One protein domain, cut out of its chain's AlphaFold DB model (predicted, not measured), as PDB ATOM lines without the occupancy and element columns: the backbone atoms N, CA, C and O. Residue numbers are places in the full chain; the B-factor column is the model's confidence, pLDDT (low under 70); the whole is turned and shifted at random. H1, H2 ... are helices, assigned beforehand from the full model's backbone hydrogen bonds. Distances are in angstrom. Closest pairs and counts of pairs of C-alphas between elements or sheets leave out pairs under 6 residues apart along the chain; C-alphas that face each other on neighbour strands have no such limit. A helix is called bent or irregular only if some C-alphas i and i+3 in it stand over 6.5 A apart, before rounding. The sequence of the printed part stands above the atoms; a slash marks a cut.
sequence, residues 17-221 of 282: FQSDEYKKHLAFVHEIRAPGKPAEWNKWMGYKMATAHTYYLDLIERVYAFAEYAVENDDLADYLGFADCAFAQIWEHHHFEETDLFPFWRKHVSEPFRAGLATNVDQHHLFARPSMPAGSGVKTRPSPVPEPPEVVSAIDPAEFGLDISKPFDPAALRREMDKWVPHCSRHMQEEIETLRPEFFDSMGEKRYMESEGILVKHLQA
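What this domain is: This is residues 17 to 221 of the 282 residues of an uncharacterized protein of Saitozyma podzolica (UniProt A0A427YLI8). Two long, kinked helices, H2 and H3, run side by side in an up-and-down bundle with H1, H4 and the arm H7b, each running against the one before it in the chain. H8 and H9 pack where H2 begins and H3 ends; the other arm, H7a, packs near the far end of H2. The printed part has 205 residues with nine named helices, H1 to H9 in order, and no named strand: all helix. It is compact, with a radius of gyration of the C-alphas of 18.2 A and spans of 54 by 36 by 27 A.

How they stand to each other: H1, residues 20 to 33, and residues 46 to 57 of H2, residues 41 to 72, touch in a hairpin, closest at the C-alphas of Val 29 and Ala 50, 5.0 A. H2 and H3, residues 76 to 108, form a hairpin at a shallow tilt of 24 degrees, closest at the C-alphas of Ala 70 and Leu 76, 4.9 A. H4, residues 113 to 127, touches H7b, residues 182 to 194, at 15 degrees, a shallow tilt, opposite ways; the closest C-alphas, of Gly 116 and Thr 194, are 6.0 A apart. H5, residues 150 to 153, and H6, residues 157 to 160, touch no helix. H8, residues 197 to 203, touches H2, with the C-alphas of Asn 42 and Pro 197 closest, 4.8 A. H9, residues 205 to 221, touches residues 96 to 108 of H3, closest at the C-alphas of Leu 101 and Ser 211, 6.8 A. Every O i to N i+4 pair is within hydrogen-bond range in H1 and H9, against 23 of 28 in H2, 25 of 29 in H3, 8 of 11 in H4, 5 of 6 in H7a, residues 170 to 179, 7 of 9 in H7b and 2 of 3 in H8; H5 and H6 are too short for such a pair.

Where its parts are: H1 begins at C-alpha 20 (186.243, 106.994, 107.766). H2 is 48.0 A long and H3 46.4 A; both are irregular, C-alphas 65 and 68 being 7.3 A apart and C-alphas 99 and 102 7.1 A. H7, residues 170 to 194, was assigned as one helix by its hydrogen bonds but is bent, with C-alphas 179 and 182 6.8 A apart. H9 ends at C-alpha 221 (192.276, 113.362, 144.682).

The domain as a whole: The farthest C-alphas, of Gly 137 and Gly 204, are 54.1 A apart. The printed part has no cut. The link from H4 to H5 is long, and pLDDT is under 70 at residues 129 to 140.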
ATOM      1  N   PHE A  17     191.871 112.188 111.848       98.06
ATOM      2  CA  PHE A  17     190.544 112.684 112.227       98.06
ATOM      3  C   PHE A  17     189.581 112.824 111.033       98.06
ATOM      4  O   PHE A  17     188.364 112.885 111.202       98.06
ATOM      5  N   GLN A  18     190.106 112.860 109.803       97.75
ATOM      6  CA  GLN A  18     189.302 112.897 108.579       97.75
ATOM      7  C   GLN A  18     189.007 111.503 108.012       97.75
ATOM      8  O   GLN A  18     188.168 111.392 107.113       97.75
ATOM      9  N   SER A  19     189.644 110.452 108.541       98.12
ATOM     10  CA  SER A  19     189.441 109.075 108.087       98.12
ATOM     11  C   SER A  19     188.029 108.560 108.388       98.12
ATOM     12  O   SER A  19     187.388 108.959 109.365       98.12
ATOM     13  N   ASP A  20     187.543 107.642 107.552       98.44
ATOM     14  CA  ASP A  20     186.243 106.994 107.766       98.44
ATOM     15  C   ASP A  20     186.241 106.123 109.031       98.44
ATOM     16  O   ASP A  20     185.227 106.036 109.723       98.44
ATOM     17  N   GLU A  21     187.384 105.513 109.363       98.06
ATOM     18  CA  GLU A  21     187.553 104.701 110.572       98.06
ATOM     19  C   GLU A  21     187.393 105.552 111.839       98.06
ATOM     20  O   GLU A  21     186.555 105.232 112.683       98.06
ATOM     21  N   TYR A  22     188.082 106.696 111.929       98.31
ATOM     22  CA  TYR A  22     187.920 107.620 113.055       98.31
ATOM     23  C   TYR A  22     186.472 108.107 113.196       98.31
ATOM     24  O   TYR A  22     185.895 108.061 114.282       98.31
ATOM     25  N   LYS A  23     185.850 108.530 112.087       98.25
ATOM     26  CA  LYS A  23     184.455 109.000 112.080       98.25
ATOM     27  C   LYS A  23     183.484 107.921 112.555       98.25
ATOM     28  O   LYS A  23     182.534 108.237 113.269       98.25
ATOM     29  N   LYS A  24     183.725 106.657 112.190       98.50
ATOM     30  CA  LYS A  24     182.945 105.510 112.666       98.50
ATOM     31  C   LYS A  24     183.081 105.338 114.181       98.50
ATOM     32  O   LYS A  24     182.059 105.211 114.852       98.50
ATOM     33  N   HIS A  25     184.301 105.363 114.718       98.38
ATOM     34  CA  HIS A  25     184.543 105.239 116.161       98.38
ATOM     35  C   HIS A  25     183.909 106.397 116.946       98.38
ATOM     36  O   HIS A  25     183.201 106.175 117.928       98.38
ATOM     37  N   LEU A  26     184.069 107.633 116.466       98.00
ATOM     38  CA  LEU A  26     183.455 108.810 117.077       98.00
ATOM     39  C   LEU A  26     181.918 108.731 117.058       98.00
ATOM     40  O   LEU A  26     181.269 109.038 118.059       98.00
ATOM     41  N   ALA A  27     181.329 108.287 115.943       98.38
ATOM     42  CA  ALA A  27     179.886 108.096 115.834       98.38
ATOM     43  C   ALA A  27     179.366 107.050 116.831       98.38
ATOM     44  O   ALA A  27     178.363 107.306 117.495       98.38
ATOM     45  N   PHE A  28     180.074 105.927 116.990       98.44
ATOM     46  CA  PHE A  28     179.737 104.894 117.973       98.44
ATOM     47  C   PHE A  28     179.709 105.458 119.402       98.44
ATOM     48  O   PHE A  28     178.720 105.316 120.121       98.44
ATOM     49  N   VAL A  29     180.765 106.172 119.801       97.69
ATOM     50  CA  VAL A  29     180.861 106.782 121.136       97.69
ATOM     51  C   VAL A  29     179.733 107.803 121.355       97.69
ATOM     52  O   VAL A  29     179.102 107.845 122.415       97.69
ATOM     53  N   HIS A  30     179.422 108.614 120.340       97.00
ATOM     54  CA  HIS A  30     178.305 109.551 120.405       97.00
ATOM     55  C   HIS A  30     176.942 108.866 120.513       97.00
ATOM     56  O   HIS A  30     176.093 109.368 121.252       97.00
ATOM     57  N   GLU A  31     176.729 107.748 119.819       97.69
ATOM     58  CA  GLU A  31     175.479 106.983 119.856       97.69
ATOM     59  C   GLU A  31     175.177 106.479 121.271       97.69
ATOM     60  O   GLU A  31     174.071 106.691 121.768       97.69
ATOM     61  N   ILE A  32     176.172 105.915 121.963       97.19
ATOM     62  CA  ILE A  32     176.025 105.449 123.353       97.19
ATOM     63  C   ILE A  32     175.693 106.605 124.306       97.19
ATOM     64  O   ILE A  32     174.884 106.459 125.223       97.19
ATOM     65  N   ARG A  33     176.297 107.779 124.093       95.00
ATOM     66  CA  ARG A  33     176.110 108.957 124.953       95.00
ATOM     67  C   ARG A  33     174.792 109.696 124.699       95.00
ATOM     68  O   ARG A  33     174.259 110.314 125.622       95.00
ATOM     69  N   ALA A  34     174.297 109.701 123.462       95.31
ATOM     70  CA  ALA A  34     173.204 110.568 123.015       95.31
ATOM     71  C   ALA A  34     171.905 110.468 123.846       95.31
ATOM     72  O   ALA A  34     171.322 111.520 124.118       95.31
ATOM     73  N   PRO A  35     171.460 109.280 124.311       94.56
ATOM     74  CA  PRO A  35     170.270 109.157 125.158       94.56
ATOM     75  C   PRO A  35     170.398 109.809 126.546       94.56
ATOM     76  O   PRO A  35     169.394 109.969 127.238       94.56
ATOM     77  N   GLY A  36     171.610 110.190 126.962       93.69
ATOM     78  CA  GLY A  36     171.903 110.632 128.323       93.69
ATOM     79  C   GLY A  36     172.165 109.463 129.277       93.69
ATOM     80  O   GLY A  36     172.258 108.308 128.865       93.69
ATOM     81  N   LYS A  37     172.317 109.778 130.570       94.19
ATOM     82  CA  LYS A  37     172.611 108.782 131.610       94.19
ATOM     83  C   LYS A  37     171.465 107.753 131.693       94.19
ATOM     84  O   LYS A  37     170.331 108.163 131.950       94.19
ATOM     85  N   PRO A  38     171.732 106.447 131.504       95.81
ATOM     86  CA  PRO A  38     170.693 105.421 131.554       95.81
ATOM     87  C   PRO A  38     170.166 105.212 132.979       95.81
ATOM     88  O   PRO A  38     170.833 105.542 133.961       95.81
ATOM     89  N   ALA A  39     168.959 104.655 133.105       96.44
ATOM     90  CA  ALA A  39     168.355 104.370 134.409       96.44
ATOM     91  C   ALA A  39     168.946 103.102 135.050       96.44
ATOM     92  O   ALA A  39     169.042 103.005 136.270       96.44
ATOM     93  N   GLU A  40     169.352 102.139 134.226       97.88
ATOM     94  CA  GLU A  40     169.890 100.854 134.655       97.88
ATOM     95  C   GLU A  40     171.367 100.977 135.042       97.88
ATOM     96  O   GLU A  40     172.197 101.418 134.243       97.88
ATOM     97  N   TRP A  41     171.703 100.560 136.266       97.56
ATOM     98  CA  TRP A  41     173.043 100.716 136.842       97.56
ATOM     99  C   TRP A  41     174.137 100.030 136.014       97.56
ATOM    100  O   TRP A  41     175.221 100.577 135.838       97.56
ATOM    101  N   ASN A  42     173.839  98.866 135.433       97.75
ATOM    102  CA  ASN A  42     174.786  98.093 134.627       97.75
ATOM    103  C   ASN A  42     175.116  98.761 133.277       97.75
ATOM    104  O   ASN A  42     176.074  98.371 132.617       97.75
ATOM    105  N   LYS A  43     174.371  99.801 132.877       97.94
ATOM    106  CA  LYS A  43     174.654 100.627 131.691       97.94
ATOM    107  C   LYS A  43     175.414 101.915 132.023       97.94
ATOM    108  O   LYS A  43     175.845 102.617 131.108       97.94
ATOM    109  N   TRP A  44     175.570 102.267 133.302       97.06
ATOM    110  CA  TRP A  44     176.166 103.547 133.700       97.06
ATOM    111  C   TRP A  44     177.626 103.672 133.272       97.06
ATOM    112  O   TRP A  44     178.003 104.734 132.783       97.06
ATOM    113  N   MET A  45     178.437 102.617 133.407       97.31
ATOM    114  CA  MET A  45     179.850 102.697 133.022       97.31
ATOM    115  C   MET A  45     180.023 102.895 131.516       97.31
ATOM    116  O   MET A  45     180.760 103.787 131.122       97.31
ATOM    117  N   GLY A  46     179.283 102.164 130.675       97.44
ATOM    118  CA  GLY A  46     179.320 102.379 129.224       97.44
ATOM    119  C   GLY A  46     178.983 103.826 128.836       97.44
ATOM    120  O   GLY A  46     179.667 104.422 128.007       97.44
ATOM    121  N   TYR A  47     177.998 104.443 129.502       97.56
ATOM    122  CA  TYR A  47     177.689 105.870 129.331       97.56
ATOM    123  C   TYR A  47     178.827 106.797 129.796       97.56
ATOM    124  O   TYR A  47     179.146 107.779 129.117       97.56
ATOM    125  N   LYS A  48     179.439 106.512 130.953       97.31
ATOM    126  CA  LYS A  48     180.552 107.306 131.492       97.31
ATOM    127  C   LYS A  48     181.778 107.232 130.592       97.31
ATOM    128  O   LYS A  48     182.288 108.287 130.229       97.31
ATOM    129  N   MET A  49     182.164 106.028 130.171       97.94
ATOM    130  CA  MET A  49     183.254 105.793 129.223       97.94
ATOM    131  C   MET A  49     182.971 106.493 127.904       97.94
ATOM    132  O   MET A  49     183.777 107.295 127.462       97.94
ATOM    133  N   ALA A  50     181.767 106.360 127.339       98.19
ATOM    134  CA  ALA A  50     181.414 107.092 126.125       98.19
ATOM    135  C   ALA A  50     181.519 108.624 126.287       98.19
ATOM    136  O   ALA A  50     181.926 109.349 125.372       98.19
ATOM    137  N   THR A  51     181.170 109.149 127.463       97.56
ATOM    138  CA  THR A  51     181.282 110.582 127.751       97.56
ATOM    139  C   THR A  51     182.740 111.022 127.904       97.56
ATOM    140  O   THR A  51     183.121 112.023 127.294       97.56
ATOM    141  N   ALA A  52     183.546 110.271 128.659       97.44
ATOM    142  CA  ALA A  52     184.975 110.512 128.844       97.44
ATOM    143  C   ALA A  52     185.748 110.366 127.523       97.44
ATOM    144  O   ALA A  52     186.502 111.253 127.144       97.44
ATOM    145  N   HIS A  53     185.458 109.333 126.735       98.25
ATOM    146  CA  HIS A  53     186.090 109.083 125.440       98.25
ATOM    147  C   HIS A  53     185.752 110.178 124.437       98.25
ATOM    148  O   HIS A  53     186.633 110.658 123.732       98.25
ATOM    149  N   THR A  54     184.506 110.671 124.418       97.69
ATOM    150  CA  THR A  54     184.194 111.847 123.592       97.69
ATOM    151  C   THR A  54     185.037 113.055 124.002       97.69
ATOM    152  O   THR A  54     185.492 113.815 123.150       97.69
ATOM    153  N   TYR A  55     185.211 113.251 125.308       97.56
ATOM    154  CA  TYR A  55     186.013 114.333 125.854       97.56
ATOM    155  C   TYR A  55     187.490 114.221 125.435       97.56
ATOM    156  O   TYR A  55     188.054 115.192 124.934       97.56
ATOM    157  N   TYR A  56     188.099 113.044 125.575       97.69
ATOM    158  CA  TYR A  56     189.491 112.817 125.189       97.69
ATOM    159  C   TYR A  56     189.712 112.951 123.681       97.69
ATOM    160  O   TYR A  56     190.674 113.598 123.271       97.69
ATOM    161  N   LEU A  57     188.799 112.416 122.860       97.62
ATOM    162  CA  LEU A  57     188.845 112.551 121.401       97.62
ATOM    163  C   LEU A  57     188.759 114.023 120.953       97.62
ATOM    164  O   LEU A  57     189.537 114.441 120.096       97.62
ATOM    165  N   ASP A  58     187.891 114.832 121.579       98.00
ATOM    166  CA  ASP A  58     187.814 116.283 121.330       98.00
ATOM    167  C   ASP A  58     189.137 116.991 121.659       98.00
ATOM    168  O   ASP A  58     189.628 117.799 120.868       98.00
ATOM    169  N   LEU A  59     189.744 116.672 122.808       97.38
ATOM    170  CA  LEU A  59     191.016 117.266 123.209       97.38
ATOM    171  C   LEU A  59     192.122 116.998 122.185       97.38
ATOM    172  O   LEU A  59     192.798 117.935 121.763       97.38
ATOM    173  N   ILE A  60     192.305 115.744 121.769       96.69
ATOM    174  CA  ILE A  60     193.412 115.376 120.873       96.69
ATOM    175  C   ILE A  60     193.185 115.872 119.450       96.69
ATOM    176  O   ILE A  60     194.139 116.295 118.800       96.69
ATOM    177  N   GLU A  61     191.938 115.919 118.977       98.00
ATOM    178  CA  GLU A  61     191.627 116.543 117.691       98.00
ATOM    179  C   GLU A  61     192.020 118.022 117.700       98.00
ATOM    180  O   GLU A  61     192.625 118.532 116.754       98.00
ATOM    181  N   ARG A  62     191.739 118.715 118.806       98.00
ATOM    182  CA  ARG A  62     192.094 120.125 118.976       98.00
ATOM    183  C   ARG A  62     193.599 120.323 119.081       98.00
ATOM    184  O   ARG A  62     194.118 121.227 118.430       98.00
ATOM    185  N   VAL A  63     194.318 119.471 119.815       96.94
ATOM    186  CA  VAL A  63     195.791 119.497 119.832       96.94
ATOM    187  C   VAL A  63     196.340 119.373 118.411       96.94
ATOM    188  O   VAL A  63     197.153 120.203 117.998       96.94
ATOM    189  N   TYR A  64     195.844 118.408 117.636       97.00
ATOM    190  CA  TYR A  64     196.261 118.188 116.252       97.00
ATOM    191  C   TYR A  64     195.967 119.395 115.346       97.00
ATOM    192  O   TYR A  64     196.832 119.865 114.594       97.00
ATOM    193  N   ALA A  65     194.745 119.925 115.422       97.88
ATOM    194  CA  ALA A  65     194.285 120.997 114.549       97.88
ATOM    195  C   ALA A  65     194.989 122.331 114.845       97.88
ATOM    196  O   ALA A  65     195.416 123.014 113.912       97.88
ATOM    197  N   PHE A  66     195.170 122.681 116.122       97.75
ATOM    198  CA  PHE A  66     195.721 123.975 116.534       97.75
ATOM    199  C   PHE A  66     197.254 124.058 116.541       97.75
ATOM    200  O   PHE A  66     197.770 125.160 116.712       97.75
ATOM    201  N   ALA A  67     197.979 122.957 116.312       95.38
ATOM    202  CA  ALA A  67     199.446 122.934 116.357       95.38
ATOM    203  C   ALA A  67     200.102 124.022 115.488       95.38
ATOM    204  O   ALA A  67     200.934 124.791 115.962       95.38
ATOM    205  N   GLU A  68     199.708 124.109 114.217       96.00
ATOM    206  CA  GLU A  68     200.243 125.097 113.270       96.00
ATOM    207  C   GLU A  68     199.686 126.499 113.536       96.00
ATOM    208  O   GLU A  68     200.444 127.464 113.610       96.00
ATOM    209  N   TYR A  69     198.379 126.590 113.808       96.50
ATOM    210  CA  TYR A  69     197.707 127.843 114.154       96.50
ATOM    211  C   TYR A  69     198.406 128.571 115.310       96.50
ATOM    212  O   TYR A  69     198.590 129.786 115.257       96.50
ATOM    213  N   ALA A  70     198.808 127.841 116.354       95.31
ATOM    214  CA  ALA A  70     199.460 128.422 117.520       95.31
ATOM    215  C   ALA A  70     200.823 129.048 117.190       95.31
ATOM    216  O   ALA A  70     201.172 130.076 117.768       95.31
ATOM    217  N   VAL A  71     201.572 128.471 116.246       93.81
ATOM    218  CA  VAL A  71     202.836 129.045 115.762       93.81
ATOM    219  C   VAL A  71     202.569 130.298 114.929       93.81
ATOM    220  O   VAL A  71     203.183 131.335 115.165       93.81
ATOM    221  N   GLU A  72     201.618 130.230 113.996       95.88
ATOM    222  CA  GLU A  72     201.284 131.339 113.091       95.88
ATOM    223  C   GLU A  72     200.719 132.573 113.811       95.88
ATOM    224  O   GLU A  72     200.837 133.690 113.309       95.88
ATOM    225  N   ASN A  73     200.110 132.380 114.986       96.00
ATOM    226  CA  ASN A  73     199.449 133.435 115.757       96.00
ATOM    227  C   ASN A  73     200.230 133.864 117.014       96.00
ATOM    228  O   ASN A  73     199.663 134.566 117.847       96.00
ATOM    229  N   ASP A  74     201.503 133.463 117.153       94.19
ATOM    230  CA  ASP A  74     202.350 133.773 118.323       94.19
ATOM    231  C   ASP A  74     201.694 133.373 119.663       94.19
ATOM    232  O   ASP A  74     201.716 134.089 120.662       94.19
ATOM    233  N   ASP A  75     201.057 132.201 119.669       94.25
ATOM    234  CA  ASP A  75     200.197 131.723 120.756       94.25
ATOM    235  C   ASP A  75     200.677 130.391 121.358       94.25
ATOM    236  O   ASP A  75     199.974 129.682 122.083       94.25
ATOM    237  N   LEU A  76     201.920 130.035 121.040       93.00
ATOM    238  CA  LEU A  76     202.497 128.730 121.323       93.00
ATOM    239  C   LEU A  76     202.540 128.408 122.824       93.00
ATOM    240  O   LEU A  76     202.313 127.267 123.210       93.00
ATOM    241  N   ALA A  77     202.780 129.395 123.691       91.44
ATOM    242  CA  ALA A  77     202.850 129.158 125.134       91.44
ATOM    243  C   ALA A  77     201.505 128.710 125.736       91.44
ATOM    244  O   ALA A  77     201.492 127.850 126.617       91.44
ATOM    245  N   ASP A  78     200.385 129.280 125.275       93.38
ATOM    246  CA  ASP A  78     199.052 128.884 125.739       93.38
ATOM    247  C   ASP A  78     198.631 127.545 125.121       93.38
ATOM    248  O   ASP A  78     198.042 126.709 125.808       93.38
ATOM    249  N   TYR A  79     198.968 127.320 123.847       94.75
ATOM    250  CA  TYR A  79     198.720 126.053 123.162       94.75
ATOM    251  C   TYR A  79     199.458 124.886 123.819       94.75
ATOM    252  O   TYR A  79     198.848 123.851 124.067       94.75
ATOM    253  N   LEU A  80     200.746 125.048 124.143       92.19
ATOM    254  CA  LEU A  80     201.523 123.990 124.789       92.19
ATOM    255  C   LEU A  80     200.966 123.655 126.176       92.19
ATOM    256  O   LEU A  80     200.902 122.482 126.520       92.19
ATOM    257  N   GLY A  81     200.491 124.648 126.939       92.00
ATOM    258  CA  GLY A  81     199.805 124.399 128.213       92.00
ATOM    259  C   GLY A  81     198.487 123.630 128.046       92.00
ATOM    260  O   GLY A  81     198.190 122.732 128.832       92.00
ATOM    261  N   PHE A  82     197.711 123.940 127.002       94.88
ATOM    262  CA  PHE A  82     196.506 123.180 126.654       94.88
ATOM    263  C   PHE A  82     196.828 121.740 126.229       94.88
ATOM    264  O   PHE A  82     196.186 120.807 126.708       94.88
ATOM    265  N   ALA A  83     197.812 121.560 125.350       94.00
ATOM    266  CA  ALA A  83     198.200 120.251 124.843       94.00
ATOM    267  C   ALA A  83     198.772 119.358 125.952       94.00
ATOM    268  O   ALA A  83     198.408 118.189 126.029       94.00
ATOM    269  N   ASP A  84     199.558 119.921 126.870       90.69
ATOM    270  CA  ASP A  84     200.032 119.220 128.066       90.69
ATOM    271  C   ASP A  84     198.864 118.712 128.929       90.69
ATOM    272  O   ASP A  84     198.784 117.525 129.240       90.69
ATOM    273  N   CYS A  85     197.866 119.566 129.196       93.19
ATOM    274  CA  CYS A  85     196.641 119.140 129.883       93.19
ATOM    275  C   CYS A  85     195.904 118.023 129.127       93.19
ATOM    276  O   CYS A  85     195.394 117.097 129.752       93.19
ATOM    277  N   ALA A  86     195.819 118.104 127.796       94.75
ATOM    278  CA  ALA A  86     195.130 117.112 126.975       94.75
ATOM    279  C   ALA A  86     195.792 115.727 127.042       94.75
ATOM    280  O   ALA A  86     195.097 114.726 127.214       94.75
ATOM    281  N   PHE A  87     197.121 115.662 126.943       92.12
ATOM    282  CA  PHE A  87     197.848 114.395 127.045       92.12
ATOM    283  C   PHE A  87     197.836 113.838 128.467       92.12
ATOM    284  O   PHE A  87     197.609 112.642 128.642       92.12
ATOM    285  N   ALA A  88     197.986 114.693 129.481       91.69
ATOM    286  CA  ALA A  88     197.915 114.280 130.879       91.69
ATOM    287  C   ALA A  88     196.559 113.661 131.244       91.69
ATOM    288  O   ALA A  88     196.506 112.677 131.970       91.69
ATOM    289  N   GLN A  89     195.466 114.193 130.694       94.19
ATOM    290  CA  GLN A  89     194.115 113.653 130.868       94.19
ATOM    291  C   GLN A  89     193.964 112.222 130.368       94.19
ATOM    292  O   GLN A  89     193.360 111.388 131.037       94.19
ATOM    293  N   ILE A  90     194.531 111.941 129.200       93.75
ATOM    294  CA  ILE A  90     194.492 110.615 128.589       93.75
ATOM    295  C   ILE A  90     195.405 109.659 129.344       93.75
ATOM    296  O   ILE A  90     195.024 108.522 129.598       93.75
ATOM    297  N   TRP A  91     196.606 110.108 129.703       92.19
ATOM    298  CA  TRP A  91     197.540 109.282 130.451       92.19
ATOM    299  C   TRP A  91     196.979 108.907 131.827       92.19
ATOM    300  O   TRP A  91     196.933 107.727 132.154       92.19
ATOM    301  N   GLU A  92     196.491 109.883 132.596       92.81
ATOM    302  CA  GLU A  92     195.981 109.654 133.953       92.81
ATOM    303  C   GLU A  92     194.732 108.767 133.952       92.81
ATOM    304  O   GLU A  92     194.601 107.897 134.808       92.81
ATOM    305  N   HIS A  93     193.850 108.921 132.957       96.06
ATOM    306  CA  HIS A  93     192.689 108.051 132.765       96.06
ATOM    307  C   HIS A  93     193.079 106.572 132.647       96.06
ATOM    308  O   HIS A  93     192.642 105.757 133.459       96.06
ATOM    309  N   HIS A  94     193.950 106.246 131.691       95.50
ATOM    310  CA  HIS A  94     194.376 104.867 131.457       95.50
ATOM    311  C   HIS A  94     195.290 104.351 132.580       95.50
ATOM    312  O   HIS A  94     195.238 103.177 132.950       95.50
ATOM    313  N   HIS A  95     196.109 105.226 133.176       93.88
ATOM    314  CA  HIS A  95     196.934 104.874 134.328       93.88
ATOM    315  C   HIS A  95     196.069 104.444 135.516       93.88
ATOM    316  O   HIS A  95     196.325 103.402 136.125       93.88
ATOM    317  N   PHE A  96     195.022 105.207 135.824       96.44
ATOM    318  CA  PHE A  96     194.054 104.873 136.863       96.44
ATOM    319  C   PHE A  96     193.321 103.558 136.573       96.44
ATOM    320  O   PHE A  96     193.140 102.722 137.464       96.44
ATOM    321  N   GLU A  97     192.933 103.327 135.323       98.06
ATOM    322  CA  GLU A  97     192.315 102.069 134.922       98.06
ATOM    323  C   GLU A  97     193.219 100.868 135.184       98.06
ATOM    324  O   GLU A  97     192.801  99.902 135.826       98.06
ATOM    325  N   GLU A  98     194.477 100.944 134.763       97.25
ATOM    326  CA  GLU A  98     195.448  99.863 134.922       97.25
ATOM    327  C   GLU A  98     195.846  99.611 136.380       97.25
ATOM    328  O   GLU A  98     196.122  98.466 136.757       97.25
ATOM    329  N   THR A  99     195.882 100.659 137.204       96.94
ATOM    330  CA  THR A  99     196.397 100.577 138.578       96.94
ATOM    331  C   THR A  99     195.322 100.316 139.625       96.94
ATOM    332  O   THR A  99     195.596  99.608 140.600       96.94
ATOM    333  N   ASP A 100     194.095 100.791 139.411       98.12
ATOM    334  CA  ASP A 100     193.021 100.726 140.400       98.12
ATOM    335  C   ASP A 100     191.779  99.977 139.885       98.12
ATOM    336  O   ASP A 100     191.364  98.982 140.500       98.12
ATOM    337  N   LEU A 101     191.177 100.400 138.761       97.88
ATOM    338  CA  LEU A 101     189.881  99.852 138.316       97.88
ATOM    339  C   LEU A 101     189.975  98.442 137.737       97.88
ATOM    340  O   LEU A 101     189.300  97.534 138.230       97.88
ATOM    341  N   PHE A 102     190.794  98.218 136.711       98.25
ATOM    342  CA  PHE A 102     190.903  96.908 136.070       98.25
ATOM    343  C   PHE A 102     191.388  95.840 137.052       98.25
ATOM    344  O   PHE A 102     190.810  94.748 137.052       98.25
ATOM    345  N   PRO A 103     192.366  96.089 137.950       98.38
ATOM    346  CA  PRO A 103     192.718  95.125 138.988       98.38
ATOM    347  C   PRO A 103     191.545  94.759 139.901       98.38
ATOM    348  O   PRO A 103     191.430  93.597 140.307       98.38
ATOM    349  N   PHE A 104     190.673  95.717 140.230       98.56
ATOM    350  CA  PHE A 104     189.452  95.444 140.981       98.56
ATOM    351  C   PHE A 104     188.472  94.601 140.153       98.56
ATOM    352  O   PHE A 104     188.057  93.531 140.605       98.56
ATOM    353  N   TRP A 105     188.154  95.004 138.920       98.38
ATOM    354  CA  TRP A 105     187.209  94.273 138.072       98.38
ATOM    355  C   TRP A 105     187.682  92.858 137.745       98.38
ATOM    356  O   TRP A 105     186.905  91.918 137.893       98.38
ATOM    357  N   ARG A 106     188.963  92.648 137.414       97.44
ATOM    358  CA  ARG A 106     189.531  91.319 137.104       97.44
ATOM    359  C   ARG A 106     189.322  90.290 138.220       97.44
ATOM    360  O   ARG A 106     189.213  89.096 137.921       97.44
ATOM    361  N   LYS A 107     189.263  90.733 139.483       98.00
ATOM    362  CA  LYS A 107     188.987  89.881 140.656       98.00
ATOM    363  C   LYS A 107     187.515  89.483 140.778       98.00
ATOM    364  O   LYS A 107     187.213  88.530 141.494       98.00
ATOM    365  N   HIS A 108     186.613  90.210 140.124       98.00
ATOM    366  CA  HIS A 108     185.171  90.118 140.347       98.00
ATOM    367  C   HIS A 108     184.352  89.753 139.108       98.00
ATOM    368  O   HIS A 108     183.229  89.291 139.279       98.00
ATOM    369  N   VAL A 109     184.896  89.888 137.898       97.19
ATOM    370  CA  VAL A 109     184.240  89.434 136.663       97.19
ATOM    371  C   VAL A 109     184.626  87.999 136.299       97.19
ATOM    372  O   VAL A 109     185.692  87.492 136.681       97.19
ATOM    373  N   SER A 110     183.752  87.336 135.540       94.12
ATOM    374  CA  SER A 110     184.002  86.012 134.968       94.12
ATOM    375  C   SER A 110     184.802  86.086 133.661       94.12
ATOM    376  O   SER A 110     184.988  87.149 133.072       94.12
ATOM    377  N   GLU A 111     185.251  84.935 133.158       94.25
ATOM    378  CA  GLU A 111     185.586  84.832 131.732       94.25
ATOM    379  C   GLU A 111     184.303  84.991 130.886       94.25
ATOM    380  O   GLU A 111     183.227  84.615 131.369       94.25
ATOM    381  N   PRO A 112     184.369  85.543 129.657       94.94
ATOM    382  CA  PRO A 112     185.559  86.028 128.938       94.94
ATOM    383  C   PRO A 112     185.955  87.486 129.257       94.94
ATOM    384  O   PRO A 112     186.924  87.998 128.703       94.94
ATOM    385  N   PHE A 113     185.223  88.178 130.135       96.00
ATOM    386  CA  PHE A 113     185.425  89.608 130.406       96.00
ATOM    387  C   PHE A 113     186.810  89.934 130.964       96.00
ATOM    388  O   PHE A 113     187.403  90.953 130.617       96.00
ATOM    389  N   ARG A 114     187.363  89.043 131.792       94.88
ATOM    390  CA  ARG A 114     188.722  89.197 132.319       94.88
ATOM    391  C   ARG A 114     189.778  89.237 131.210       94.88
ATOM    392  O   ARG A 114     190.729  90.003 131.336       94.88
ATOM    393  N   ALA A 115     189.619  88.434 130.156       95.06
ATOM    394  CA  ALA A 115     190.510  88.456 128.998       95.06
ATOM    395  C   ALA A 115     190.374  89.764 128.202       95.06
ATOM    396  O   ALA A 115     191.387  90.325 127.802       95.06
ATOM    397  N   GLY A 116     189.151  90.291 128.055       96.25
ATOM    398  CA  GLY A 116     188.912  91.595 127.420       96.25
ATOM    399  C   GLY A 116     189.683  92.736 128.092       96.25
ATOM    400  O   GLY A 116     190.341  93.511 127.411       96.25
ATOM    401  N   LEU A 117     189.719  92.769 129.430       96.44
ATOM    402  CA  LEU A 117     190.507  93.771 130.164       96.44
ATOM    403  C   LEU A 117     192.013  93.674 129.883       96.44
ATOM    404  O   LEU A 117     192.687  94.692 129.883       96.44
ATOM    405  N   ALA A 118     192.559  92.474 129.658       94.88
ATOM    406  CA  ALA A 118     193.972  92.335 129.301       94.88
ATOM    407  C   ALA A 118     194.256  92.931 127.913       94.88
ATOM    408  O   ALA A 118     195.251  93.627 127.747       94.88
ATOM    409  N   THR A 119     193.342  92.730 126.960       96.50
ATOM    410  CA  THR A 119     193.420  93.366 125.642       96.50
ATOM    411  C   THR A 119     193.389  94.893 125.745       96.50
ATOM    412  O   THR A 119     194.183  95.540 125.069       96.50
ATOM    413  N   ASN A 120     192.543  95.472 126.608       96.94
ATOM    414  CA  ASN A 120     192.532  96.927 126.833       96.94
ATOM    415  C   ASN A 120     193.903  97.426 127.319       96.94
ATOM    416  O   ASN A 120     194.433  98.377 126.758       96.94
ATOM    417  N   VAL A 121     194.526  96.740 128.286       96.31
ATOM    418  CA  VAL A 121     195.876  97.097 128.769       96.31
ATOM    419  C   VAL A 121     196.911  97.049 127.643       96.31
ATOM    420  O   VAL A 121     197.685  97.990 127.471       96.31
ATOM    421  N   ASP A 122     196.908  95.984 126.838       95.19
ATOM    422  CA  ASP A 122     197.832  95.870 125.705       95.19
ATOM    423  C   ASP A 122     197.639  97.029 124.707       95.19
ATOM    424  O   ASP A 122     198.605  97.532 124.133       95.19
ATOM    425  N   GLN A 123     196.396  97.483 124.522       94.75
ATOM    426  CA  GLN A 123     196.073  98.629 123.675       94.75
ATOM    427  C   GLN A 123     196.543  99.950 124.267       94.75
ATOM    428  O   GLN A 123     197.115 100.741 123.517       94.75
ATOM    429  N   HIS A 124     196.372 100.176 125.576       94.69
ATOM    430  CA  HIS A 124     196.877 101.376 126.252       94.69
ATOM    431  C   HIS A 124     198.350 101.592 125.922       94.69
ATOM    432  O   HIS A 124     198.770 102.685 125.552       94.69
ATOM    433  N   HIS A 125     199.146 100.523 125.944       90.38
ATOM    434  CA  HIS A 125     200.587 100.607 125.711       90.38
ATOM    435  C   HIS A 125     200.960 100.960 124.260       90.38
ATOM    436  O   HIS A 125     202.096 101.378 124.021       90.38
ATOM    437  N   LEU A 126     200.019 100.873 123.307       88.12
ATOM    438  CA  LEU A 126     200.200 101.339 121.925       88.12
ATOM    439  C   LEU A 126     200.115 102.865 121.791       88.12
ATOM    440  O   LEU A 126     200.629 103.411 120.816       88.12
ATOM    441  N   PHE A 127     199.473 103.554 122.738       84.06
ATOM    442  CA  PHE A 127     199.255 105.004 122.681       84.06
ATOM    443  C   PHE A 127     199.521 105.745 124.004       84.06
ATOM    444  O   PHE A 127     199.309 106.949 124.072       84.06
ATOM    445  N   ALA A 128     200.031 105.080 125.046       73.25
ATOM    446  CA  ALA A 128     200.381 105.685 126.339       73.25
ATOM    447  C   ALA A 128     201.678 106.519 126.312       73.25
ATOM    448  O   ALA A 128     202.076 107.077 127.332       73.25
ATOM    449  N   ARG A 129     202.362 106.588 125.161       65.88
ATOM    450  CA  ARG A 129     203.697 107.191 125.018       65.88
ATOM    451  C   ARG A 129     203.808 108.581 124.366       65.88
ATOM    452  O   ARG A 129     204.948 108.965 124.112       65.88
ATOM    453  N   PRO A 130     202.755 109.370 124.069       55.84
ATOM    454  CA  PRO A 130     202.982 110.703 123.535       55.84
ATOM    455  C   PRO A 130     203.557 111.600 124.638       55.84
ATOM    456  O   PRO A 130     202.831 112.186 125.438       55.84
ATOM    457  N   SER A 131     204.883 111.714 124.681       54.59
ATOM    458  CA  SER A 131     205.557 112.802 125.376       54.59
ATOM    459  C   SER A 131     205.344 114.078 124.568       54.59
ATOM    460  O   SER A 131     205.653 114.118 123.374       54.59
ATOM    461  N   MET A 132     204.837 115.128 125.209       60.06
ATOM    462  CA  MET A 132     204.812 116.463 124.622       60.06
ATOM    463  C   MET A 132     206.227 116.869 124.174       60.06
ATOM    464  O   MET A 132     207.142 116.878 125.001       60.06
ATOM    465  N   PRO A 133     206.445 117.269 122.908       53.75
ATOM    466  CA  PRO A 133     207.667 117.965 122.545       53.75
ATOM    467  C   PRO A 133     207.641 119.356 123.173       53.75
ATOM    468  O   PRO A 133     207.079 120.300 122.615       53.75
ATOM    469  N   ALA A 134     208.270 119.512 124.335       54.78
ATOM    470  CA  ALA A 134     208.679 120.830 124.786       54.78
ATOM    471  C   ALA A 134     209.763 121.334 123.818       54.78
ATOM    472  O   ALA A 134     210.906 120.890 123.866       54.78
ATOM    473  N   GLY A 135     209.399 122.217 122.886       54.75
ATOM    474  CA  GLY A 135     210.379 122.885 122.030       54.75
ATOM    475  C   GLY A 135     211.266 123.819 122.857       54.75
ATOM    476  O   GLY A 135     210.778 124.555 123.718       54.75
ATOM    477  N   SER A 136     212.570 123.822 122.588       47.78
ATOM    478  CA  SER A 136     213.506 124.776 123.189       47.78
ATOM    479  C   SER A 136     213.094 126.224 122.903       47.78
ATOM    480  O   SER A 136     212.604 126.567 121.827       47.78
ATOM    481  N   GLY A 137     213.332 127.104 123.877       56.44
ATOM    482  CA  GLY A 137     213.268 128.555 123.684       56.44
ATOM    483  C   GLY A 137     211.907 129.215 123.928       56.44
ATOM    484  O   GLY A 137     211.856 130.442 124.025       56.44
ATOM    485  N   VAL A 138     210.825 128.455 124.115       64.50
ATOM    486  CA  VAL A 138     209.533 129.021 124.530       64.50
ATOM    487  C   VAL A 138     209.501 129.108 126.051       64.50
ATOM    488  O   VAL A 138     209.619 128.096 126.738       64.50
ATOM    489  N   LYS A 139     209.307 130.313 126.604       68.81
ATOM    490  CA  LYS A 139     208.913 130.447 128.014       68.81
ATOM    491  C   LYS A 139     207.491 129.909 128.147       68.81
ATOM    492  O   LYS A 139     206.530 130.646 127.928       68.81
ATOM    493  N   THR A 140     207.363 128.626 128.456       69.75
ATOM    494  CA  THR A 140     206.068 128.031 128.765       69.75
ATOM    495  C   THR A 140     205.508 128.698 130.016       69.75
ATOM    496  O   THR A 140     206.234 129.088 130.939       69.75
ATOM    497  N   ARG A 141     204.192 128.906 130.032       79.56
ATOM    498  CA  ARG A 141     203.522 129.251 131.283       79.56
ATOM    499  C   ARG A 141     203.563 128.019 132.194       79.56
ATOM    500  O   ARG A 141     203.547 126.908 131.670       79.56
ATOM    501  N   PRO A 142     203.596 128.192 133.526       83.06
ATOM    502  CA  PRO A 142     203.505 127.058 134.438       83.06
ATOM    503  C   PRO A 142     202.274 126.216 134.096       83.06
ATOM    504  O   PRO A 142     201.177 126.775 134.019       83.06
ATOM    505  N   SER A 143     202.461 124.917 133.872       85.75
ATOM    506  CA  SER A 143     201.355 123.990 133.651       85.75
ATOM    507  C   SER A 143     200.606 123.744 134.968       85.75
ATOM    508  O   SER A 143     201.235 123.750 136.031       85.75
ATOM    509  N   PRO A 144     199.268 123.591 134.953       88.00
ATOM    510  CA  PRO A 144     198.527 123.058 136.095       88.00
ATOM    511  C   PRO A 144     198.703 121.547 136.269       88.00
ATOM    512  O   PRO A 144     198.307 121.018 137.304       88.00
ATOM    513  N   VAL A 145     199.245 120.855 135.265       89.06
ATOM    514  CA  VAL A 145     199.507 119.418 135.327       89.06
ATOM    515  C   VAL A 145     200.684 119.172 136.283       89.06
ATOM    516  O   VAL A 145     201.675 119.908 136.222       89.06
ATOM    517  N   PRO A 146     200.591 118.190 137.199       87.19
ATOM    518  CA  PRO A 146     201.726 117.799 138.028       87.19
ATOM    519  C   PRO A 146     202.875 117.260 137.171       87.19
ATOM    520  O   PRO A 146     202.659 116.751 136.075       87.19
ATOM    521  N   GLU A 147     204.101 117.328 137.692       83.94
ATOM    522  CA  GLU A 147     205.237 116.681 137.029       83.94
ATOM    523  C   GLU A 147     204.934 115.190 136.820       83.94
ATOM    524  O   GLU A 147     204.475 114.522 137.760       83.94
ATOM    525  N   PRO A 148     205.159 114.660 135.608       77.69
ATOM    526  CA  PRO A 148     204.856 113.273 135.321       77.69
ATOM    527  C   PRO A 148     205.757 112.341 136.154       77.69
ATOM    528  O   PRO A 148     206.865 112.727 136.541       77.69
ATOM    529  N   PRO A 149     205.324 111.101 136.443       77.38
ATOM    530  CA  PRO A 149     206.176 110.134 137.127       77.38
ATOM    531  C   PRO A 149     207.458 109.844 136.340       77.38
ATOM    532  O   PRO A 149     207.470 109.910 135.112       77.38
ATOM    533  N   GLU A 150     208.510 109.402 137.035       79.62
ATOM    534  CA  GLU A 150     209.837 109.149 136.447       79.62
ATOM    535  C   GLU A 150     209.795 108.247 135.204       79.62
ATOM    536  O   GLU A 150     210.510 108.496 134.240       79.62
ATOM    537  N   VAL A 151     208.920 107.234 135.183       74.50
ATOM    538  CA  VAL A 151     208.765 106.331 134.028       74.50
ATOM    539  C   VAL A 151     208.317 107.057 132.756       74.50
ATOM    540  O   VAL A 151     208.733 106.683 131.663       74.50
ATOM    541  N   VAL A 152     207.501 108.102 132.892       73.12
ATOM    542  CA  VAL A 152     207.051 108.944 131.779       73.12
ATOM    543  C   VAL A 152     208.133 109.968 131.440       73.12
ATOM    544  O   VAL A 152     208.432 110.175 130.268       73.12
ATOM    545  N   SER A 153     208.783 110.558 132.449       73.12
ATOM    546  CA  SER A 153     209.900 111.494 132.252       73.12
ATOM    547  C   SER A 153     211.134 110.855 131.603       73.12
ATOM    548  O   SER A 153     211.955 111.568 131.034       73.12
ATOM    549  N   ALA A 154     211.287 109.533 131.703       72.81
ATOM    550  CA  ALA A 154     212.401 108.783 131.127       72.81
ATOM    551  C   ALA A 154     212.248 108.498 129.621       72.81
ATOM    552  O   ALA A 154     213.176 107.964 129.014       72.81
ATOM    553  N   ILE A 155     211.098 108.823 129.022       73.25
ATOM    554  CA  ILE A 155     210.861 108.656 127.586       73.25
ATOM    555  C   ILE A 155     211.725 109.665 126.821       73.25
ATOM    556  O   ILE A 155     211.574 110.871 127.011       73.25
ATOM    557  N   ASP A 156     212.615 109.182 125.948       77.94
ATOM    558  CA  ASP A 156     213.441 110.041 125.096       77.94
ATOM    559  C   ASP A 156     212.606 110.581 123.919       77.94
ATOM    560  O   ASP A 156     212.207 109.804 123.044       77.94
ATOM    561  N   PRO A 157     212.359 111.905 123.832       74.56
ATOM    562  CA  PRO A 157     211.617 112.492 122.717       74.56
ATOM    563  C   PRO A 157     212.241 112.176 121.345       74.56
ATOM    564  O   PRO A 157     211.530 112.127 120.335       74.56
ATOM    565  N   ALA A 158     213.553 111.907 121.290       78.75
ATOM    566  CA  ALA A 158     214.244 111.557 120.056       78.75
ATOM    567  C   ALA A 158     213.740 110.240 119.438       78.75
ATOM    568  O   ALA A 158     213.781 110.105 118.211       78.75
ATOM    569  N   GLU A 159     213.191 109.310 120.233       79.00
ATOM    570  CA  GLU A 159     212.557 108.077 119.733       79.00
ATOM    571  C   GLU A 159     211.357 108.370 118.816       79.00
ATOM    572  O   GLU A 159     211.044 107.589 117.915       79.00
ATOM    573  N   PHE A 160     210.737 109.540 118.980       73.75
ATOM    574  CA  PHE A 160     209.584 110.004 118.205       73.75
ATOM    575  C   PHE A 160     209.975 111.016 117.120       73.75
ATOM    576  O   PHE A 160     209.122 111.612 116.463       73.75
ATOM    577  N   GLY A 161     211.281 111.223 116.908       76.12
ATOM    578  CA  GLY A 161     211.794 112.253 116.006       76.12
ATOM    579  C   GLY A 161     211.533 113.675 116.510       76.12
ATOM    580  O   GLY A 161     211.538 114.613 115.711       76.12
ATOM    581  N   LEU A 162     211.290 113.836 117.815       76.19
ATOM    582  CA  LEU A 162     211.109 115.125 118.463       76.19
ATOM    583  C   LEU A 162     212.461 115.603 118.993       76.19
ATOM    584  O   LEU A 162     213.120 114.926 119.775       76.19
ATOM    585  N   ASP A 163     212.877 116.789 118.564       79.56
ATOM    586  CA  ASP A 163     214.116 117.410 119.021       79.56
ATOM    587  C   ASP A 163     213.781 118.595 119.923       79.56
ATOM    588  O   ASP A 163     213.513 119.702 119.451       79.56
ATOM    589  N   ILE A 164     213.806 118.359 121.235       78.94
ATOM    590  CA  ILE A 164     213.523 119.393 122.239       78.94
ATOM    591  C   ILE A 164     214.545 120.535 122.218       78.94
ATOM    592  O   ILE A 164     214.287 121.575 122.810       78.94
ATOM    593  N   SER A 165     215.690 120.386 121.536       81.44
ATOM    594  CA  SER A 165     216.679 121.457 121.343       81.44
ATOM    595  C   SER A 165     216.374 122.373 120.152       81.44
ATOM    596  O   SER A 165     217.079 123.362 119.939       81.44
ATOM    597  N   LYS A 166     215.325 122.068 119.379       84.88
ATOM    598  CA  LYS A 166     214.828 122.892 118.272       84.88
ATOM    599  C   LYS A 166     213.545 123.635 118.663       84.88
ATOM    600  O   LYS A 166     212.923 123.296 119.674       84.88
ATOM    601  N   PRO A 167     213.148 124.668 117.896       88.81
ATOM    602  CA  PRO A 167     211.813 125.243 118.001       88.81
ATOM    603  C   PRO A 167     210.733 124.177 117.794       88.81
ATOM    604  O   PRO A 167     210.959 123.189 117.094       88.81
ATOM    605  N   PHE A 168     209.556 124.395 118.381       89.81
ATOM    606  CA  PHE A 168     208.406 123.504 118.223       89.81
ATOM    607  C   PHE A 168     208.083 123.265 116.738       89.81
ATOM    608  O   PHE A 168     207.870 124.217 115.986       89.81
ATOM    609  N   ASP A 169     208.043 121.994 116.330       90.25
ATOM    610  CA  ASP A 169     207.690 121.565 114.974       90.25
ATOM    611  C   ASP A 169     206.252 121.005 114.974       90.25
ATOM    612  O   ASP A 169     206.043 119.844 115.349       90.25
ATOM    613  N   PRO A 170     205.243 121.791 114.539       92.06
ATOM    614  CA  PRO A 170     203.860 121.324 114.491       92.06
ATOM    615  C   PRO A 170     203.674 120.140 113.533       92.06
ATOM    616  O   PRO A 170     202.801 119.299 113.753       92.06
ATOM    617  N   ALA A 171     204.498 120.029 112.486       92.19
ATOM    618  CA  ALA A 171     204.431 118.913 111.555       92.19
ATOM    619  C   ALA A 171     205.006 117.630 112.174       92.19
ATOM    620  O   ALA A 171     204.489 116.552 111.895       92.19
ATOM    621  N   ALA A 172     206.040 117.720 113.019       89.81
ATOM    622  CA  ALA A 172     206.537 116.567 113.774       89.81
ATOM    623  C   ALA A 172     205.498 116.040 114.763       89.81
ATOM    624  O   ALA A 172     205.241 114.839 114.767       89.81
ATOM    625  N   LEU A 173     204.846 116.930 115.522       90.38
ATOM    626  CA  LEU A 173     203.760 116.538 116.424       90.38
ATOM    627  C   LEU A 173     202.627 115.837 115.661       90.38
ATOM    628  O   LEU A 173     202.217 114.745 116.046       90.38
ATOM    629  N   ARG A 174     202.154 116.422 114.550       93.12
ATOM    630  CA  ARG A 174     201.098 115.811 113.725       93.12
ATOM    631  C   ARG A 174     201.508 114.439 113.189       93.12
ATOM    632  O   ARG A 174     200.743 113.501 113.349       93.12
ATOM    633  N   ARG A 175     202.729 114.292 112.654       92.00
ATOM    634  CA  ARG A 175     203.247 112.991 112.181       92.00
ATOM    635  C   ARG A 175     203.268 111.925 113.272       92.00
ATOM    636  O   ARG A 175     203.137 110.746 112.957       92.00
ATOM    637  N   GLU A 176     203.488 112.310 114.525       90.19
ATOM    638  CA  GLU A 176     203.424 111.370 115.639       90.19
ATOM    639  C   GLU A 176     201.977 110.998 115.970       90.19
ATOM    640  O   GLU A 176     201.648 109.819 116.083       90.19
ATOM    641  N   MET A 177     201.084 111.989 116.024       93.50
ATOM    642  CA  MET A 177     199.649 111.763 116.218       93.50
ATOM    643  C   MET A 177     199.024 110.902 115.117       93.50
ATOM    644  O   MET A 177     198.203 110.039 115.420       93.50
ATOM    645  N   ASP A 178     199.468 111.046 113.868       94.69
ATOM    646  CA  ASP A 178     199.037 110.215 112.739       94.69
ATOM    647  C   ASP A 178     199.249 108.713 112.997       94.69
ATOM    648  O   ASP A 178     198.486 107.889 112.491       94.69
ATOM    649  N   LYS A 179     200.259 108.343 113.799       91.94
ATOM    650  CA  LYS A 179     200.558 106.942 114.126       91.94
ATOM    651  C   LYS A 179     199.630 106.394 115.204       91.94
ATOM    652  O   LYS A 179     199.131 105.284 115.055       91.94
ATOM    653  N   TRP A 180     199.412 107.135 116.291       91.25
ATOM    654  CA  TRP A 180     198.737 106.586 117.473       91.25
ATOM    655  C   TRP A 180     197.235 106.901 117.543       91.25
ATOM    656  O   TRP A 180     196.494 106.119 118.138       91.25
ATOM    657  N   VAL A 181     196.741 107.973 116.906       96.00
ATOM    658  CA  VAL A 181     195.301 108.321 116.898       96.00
ATOM    659  C   VAL A 181     194.414 107.180 116.368       96.00
ATOM    660  O   VAL A 181     193.369 106.926 116.979       96.00
ATOM    661  N   PRO A 182     194.788 106.434 115.306       97.12
ATOM    662  CA  PRO A 182     194.017 105.264 114.881       97.12
ATOM    663  C   PRO A 182     193.899 104.192 115.973       97.12
ATOM    664  O   PRO A 182     192.825 103.633 116.175       97.12
ATOM    665  N   HIS A 183     194.977 103.939 116.722       96.19
ATOM    666  CA  HIS A 183     194.970 102.972 117.823       96.19
ATOM    667  C   HIS A 183     194.111 103.449 118.994       96.19
ATOM    668  O   HIS A 183     193.276 102.691 119.480       96.19
ATOM    669  N   CYS A 184     194.270 104.710 119.398       96.50
ATOM    670  CA  CYS A 184     193.495 105.301 120.484       96.50
ATOM    671  C   CYS A 184     191.996 105.326 120.157       96.50
ATOM    672  O   CYS A 184     191.195 104.803 120.919       96.50
ATOM    673  N   SER A 185     191.593 105.847 118.994       97.88
ATOM    674  CA  SER A 185     190.166 105.917 118.635       97.88
ATOM    675  C   SER A 185     189.490 104.546 118.538       97.88
ATOM    676  O   SER A 185     188.340 104.411 118.954       97.88
ATOM    677  N   ARG A 186     190.202 103.518 118.058       98.06
ATOM    678  CA  ARG A 186     189.709 102.136 118.059       98.06
ATOM    679  C   ARG A 186     189.547 101.592 119.475       98.06
ATOM    680  O   ARG A 186     188.488 101.058 119.795       98.06
ATOM    681  N   HIS A 187     190.565 101.770 120.315       97.88
ATOM    682  CA  HIS A 187     190.535 101.357 121.716       97.88
ATOM    683  C   HIS A 187     189.331 101.957 122.458       97.88
ATOM    684  O   HIS A 187     188.576 101.229 123.096       97.88
ATOM    685  N   MET A 188     189.066 103.253 122.260       97.69
ATOM    686  CA  MET A 188     187.932 103.955 122.871       97.69
ATOM    687  C   MET A 188     186.577 103.288 122.556       97.69
ATOM    688  O   MET A 188     185.651 103.360 123.365       97.69
ATOM    689  N   GLN A 189     186.429 102.656 121.387       98.31
ATOM    690  CA  GLN A 189     185.249 101.852 121.053       98.31
ATOM    691  C   GLN A 189     185.315 100.457 121.695       98.31
ATOM    692  O   GLN A 189     184.358 100.044 122.353       98.31
ATOM    693  N   GLU A 190     186.407  99.725 121.475       98.31
ATOM    694  CA  GLU A 190     186.547  98.316 121.878       98.31
ATOM    695  C   GLU A 190     186.472  98.134 123.400       98.31
ATOM    696  O   GLU A 190     185.935  97.142 123.905       98.31
ATOM    697  N   GLU A 191     186.917  99.134 124.153       98.44
ATOM    698  CA  GLU A 191     186.743  99.161 125.593       98.44
ATOM    699  C   GLU A 191     185.270  99.259 126.003       98.44
ATOM    700  O   GLU A 191     184.815  98.484 126.844       98.44
ATOM    701  N   ILE A 192     184.485 100.151 125.394       98.38
ATOM    702  CA  ILE A 192     183.046 100.260 125.686       98.38
ATOM    703  C   ILE A 192     182.329  98.948 125.324       98.38
ATOM    704  O   ILE A 192     181.419  98.514 126.032       98.38
ATOM    705  N   GLU A 193     182.757  98.280 124.250       97.81
ATOM    706  CA  GLU A 193     182.262  96.951 123.869       97.81
ATOM    707  C   GLU A 193     182.676  95.850 124.862       97.81
ATOM    708  O   GLU A 193     181.963  94.850 125.025       97.81
ATOM    709  N   THR A 194     183.792  96.021 125.567       97.25
ATOM    710  CA  THR A 194     184.194  95.150 126.679       97.25
ATOM    711  C   THR A 194     183.350  95.431 127.924       97.25
ATOM    712  O   THR A 194     182.857  94.497 128.561       97.25
ATOM    713  N   LEU A 195     183.103  96.707 128.226       97.06
ATOM    714  CA  LEU A 195     182.354  97.211 129.383       97.06
ATOM    715  C   LEU A 195     180.837  97.281 129.117       97.06
ATOM    716  O   LEU A 195     180.152  98.242 129.480       97.06
ATOM    717  N   ARG A 196     180.291  96.243 128.477       96.94
ATOM    718  CA  ARG A 196     178.848  96.090 128.236       96.94
ATOM    719  C   ARG A 196     178.085  95.707 129.513       96.94
ATOM    720  O   ARG A 196     178.701  95.254 130.475       96.94
ATOM    721  N   PRO A 197     176.745  95.824 129.549       98.31
ATOM    722  CA  PRO A 197     175.954  95.486 130.736       98.31
ATOM    723  C   PRO A 197     176.236  94.097 131.317       98.31
ATOM    724  O   PRO A 197     176.330  93.949 132.532       98.31
ATOM    725  N   GLU A 198     176.482  93.103 130.462       98.25
ATOM    726  CA  GLU A 198     176.786  91.731 130.873       98.25
ATOM    727  C   GLU A 198     178.094  91.623 131.679       98.25
ATOM    728  O   GLU A 198     178.211  90.763 132.554       98.25
ATOM    729  N   PHE A 199     179.063  92.514 131.427       97.94
ATOM    730  CA  PHE A 199     180.285  92.625 132.227       97.94
ATOM    731  C   PHE A 199     179.931  92.957 133.678       97.94
ATOM    732  O   PHE A 199     180.363  92.274 134.610       97.94
ATOM    733  N   PHE A 200     179.098  93.983 133.870       97.94
ATOM    734  CA  PHE A 200     178.716  94.474 135.190       97.94
ATOM    735  C   PHE A 200     177.733  93.540 135.893       97.94
ATOM    736  O   PHE A 200     177.849  93.329 137.102       97.94
ATOM    737  N   ASP A 201     176.843  92.890 135.145       98.06
ATOM    738  CA  ASP A 201     175.982  91.832 135.675       98.06
ATOM    739  C   ASP A 201     176.814  90.676 136.253       98.06
ATOM    740  O   ASP A 201     176.466  90.141 137.308       98.06
ATOM    741  N   SER A 202     177.953  90.334 135.631       97.62
ATOM    742  CA  SER A 202     178.824  89.244 136.099       97.62
ATOM    743  C   SER A 202     179.468  89.500 137.471       97.62
ATOM    744  O   SER A 202     179.692  88.552 138.224       97.62
ATOM    745  N   MET A 203     179.731  90.766 137.822       97.25
ATOM    746  CA  MET A 203     180.268  91.156 139.137       97.25
ATOM    747  C   MET A 203     179.175  91.516 140.157       97.25
ATOM    748  O   MET A 203     179.410  91.446 141.369       97.25
ATOM    749  N   GLY A 204     177.983  91.882 139.677       97.94
ATOM    750  CA  GLY A 204     176.825  92.273 140.474       97.94
ATOM    751  C   GLY A 204     176.869  93.718 140.988       97.94
ATOM    752  O   GLY A 204     177.931  94.306 141.214       97.94
ATOM    753  N   GLU A 205     175.682  94.276 141.247       98.19
ATOM    754  CA  GLU A 205     175.477  95.692 141.598       98.19
ATOM    755  C   GLU A 205     176.322  96.146 142.791       98.19
ATOM    756  O   GLU A 205     176.950  97.201 142.755       98.19
ATOM    757  N   LYS A 206     176.416  95.321 143.843       98.38
ATOM    758  CA  LYS A 206     177.214  95.653 145.029       98.38
ATOM    759  C   LYS A 206     178.675  95.943 144.670       98.38
ATOM    760  O   LYS A 206     179.235  96.922 145.151       98.38
ATOM    761  N   ARG A 207     179.296  95.096 143.844       98.38
ATOM    762  CA  ARG A 207     180.698  95.276 143.440       98.38
ATOM    763  C   ARG A 207     180.848  96.445 142.482       98.38
ATOM    764  O   ARG A 207     181.855  97.140 142.540       98.38
ATOM    765  N   TYR A 208     179.850  96.685 141.635       98.19
ATOM    766  CA  TYR A 208     179.839  97.863 140.779       98.19
ATOM    767  C   TYR A 208     179.867  99.150 141.619       98.19
ATOM    768  O   TYR A 208     180.746  99.987 141.423       98.19
ATOM    769  N   MET A 209     179.012  99.260 142.640       98.12
ATOM    770  CA  MET A 209     179.000 100.419 143.545       98.12
ATOM    771  C   MET A 209     180.305 100.568 144.350       98.12
ATOM    772  O   MET A 209     180.719 101.682 144.660       98.12
ATOM    773  N   GLU A 210     180.993  99.465 144.665       98.38
ATOM    774  CA  GLU A 210     182.345  99.524 145.242       98.38
ATOM    775  C   GLU A 210     183.354 100.133 144.249       98.38
ATOM    776  O   GLU A 210     184.125 101.011 144.640       98.38
ATOM    777  N   SER A 211     183.313  99.747 142.965       98.12
ATOM    778  CA  SER A 211     184.172 100.354 141.932       98.12
ATOM    779  C   SER A 211     183.857 101.828 141.667       98.12
ATOM    780  O   SER A 211     184.768 102.623 141.458       98.12
ATOM    781  N   GLU A 212     182.590 102.228 141.779       97.12
ATOM    782  CA  GLU A 212     182.182 103.636 141.729       97.12
ATOM    783  C   GLU A 212     182.813 104.449 142.867       97.12
ATOM    784  O   GLU A 212     183.260 105.575 142.657       97.12
ATOM    785  N   GLY A 213     182.916 103.863 144.064       97.69
ATOM    786  CA  GLY A 213     183.623 104.472 145.188       97.69
ATOM    787  C   GLY A 213     185.121 104.663 144.925       97.69
ATOM    788  O   GLY A 213     185.677 105.691 145.316       97.69
ATOM    789  N   ILE A 214     185.765 103.709 144.241       98.25
ATOM    790  CA  ILE A 214     187.172 103.819 143.813       98.25
ATOM    791  C   ILE A 214     187.326 104.987 142.831       98.25
ATOM    792  O   ILE A 214     188.152 105.869 143.068       98.25
ATOM    793  N   LEU A 215     186.473 105.045 141.802       96.75
ATOM    794  CA  LEU A 215     186.444 106.131 140.819       96.75
ATOM    795  C   LEU A 215     186.255 107.498 141.479       96.75
ATOM    796  O   LEU A 215     187.064 108.397 141.273       96.75
ATOM    797  N   VAL A 216     185.225 107.671 142.311       95.94
ATOM    798  CA  VAL A 216     184.956 108.963 142.964       95.94
ATOM    799  C   VAL A 216     186.129 109.394 143.841       95.94
ATOM    800  O   VAL A 216     186.504 110.565 143.814       95.94
ATOM    801  N   LYS A 217     186.734 108.467 144.592       97.56
ATOM    802  CA  LYS A 217     187.895 108.773 145.435       97.56
ATOM    803  C   LYS A 217     189.097 109.227 144.604       97.56
ATOM    804  O   LYS A 217     189.768 110.173 145.009       97.56
ATOM    805  N   HIS A 218     189.356 108.571 143.473       96.38
ATOM    806  CA  HIS A 218     190.422 108.964 142.557       96.38
ATOM    807  C   HIS A 218     190.169 110.369 141.992       96.38
ATOM    808  O   HIS A 218     190.985 111.264 142.196       96.38
ATOM    809  N   LEU A 219     188.982 110.617 141.426       94.94
ATOM    810  CA  LEU A 219     188.615 111.927 140.870       94.94
ATOM    811  C   LEU A 219     188.674 113.064 141.908       94.94
ATOM    812  O   LEU A 219     189.002 114.198 141.572       94.94
ATOM    813  N   GLN A 220     188.358 112.781 143.176       94.56
ATOM    814  CA  GLN A 220     188.465 113.749 144.275       94.56
ATOM    815  C   GLN A 220     189.911 114.061 144.685       94.56
ATOM    816  O   GLN A 220     190.143 115.098 145.308       94.56
ATOM    817  N   ALA A 221     190.860 113.170 144.388       95.75
ATOM    818  CA  ALA A 221     192.276 113.362 144.682       95.75
ATOM    819  C   ALA A 221     193.009 114.150 143.584       95.75
ATOM    820  O   ALA A 221     194.067 114.718 143.853       95.75
TER     821      ALA A 221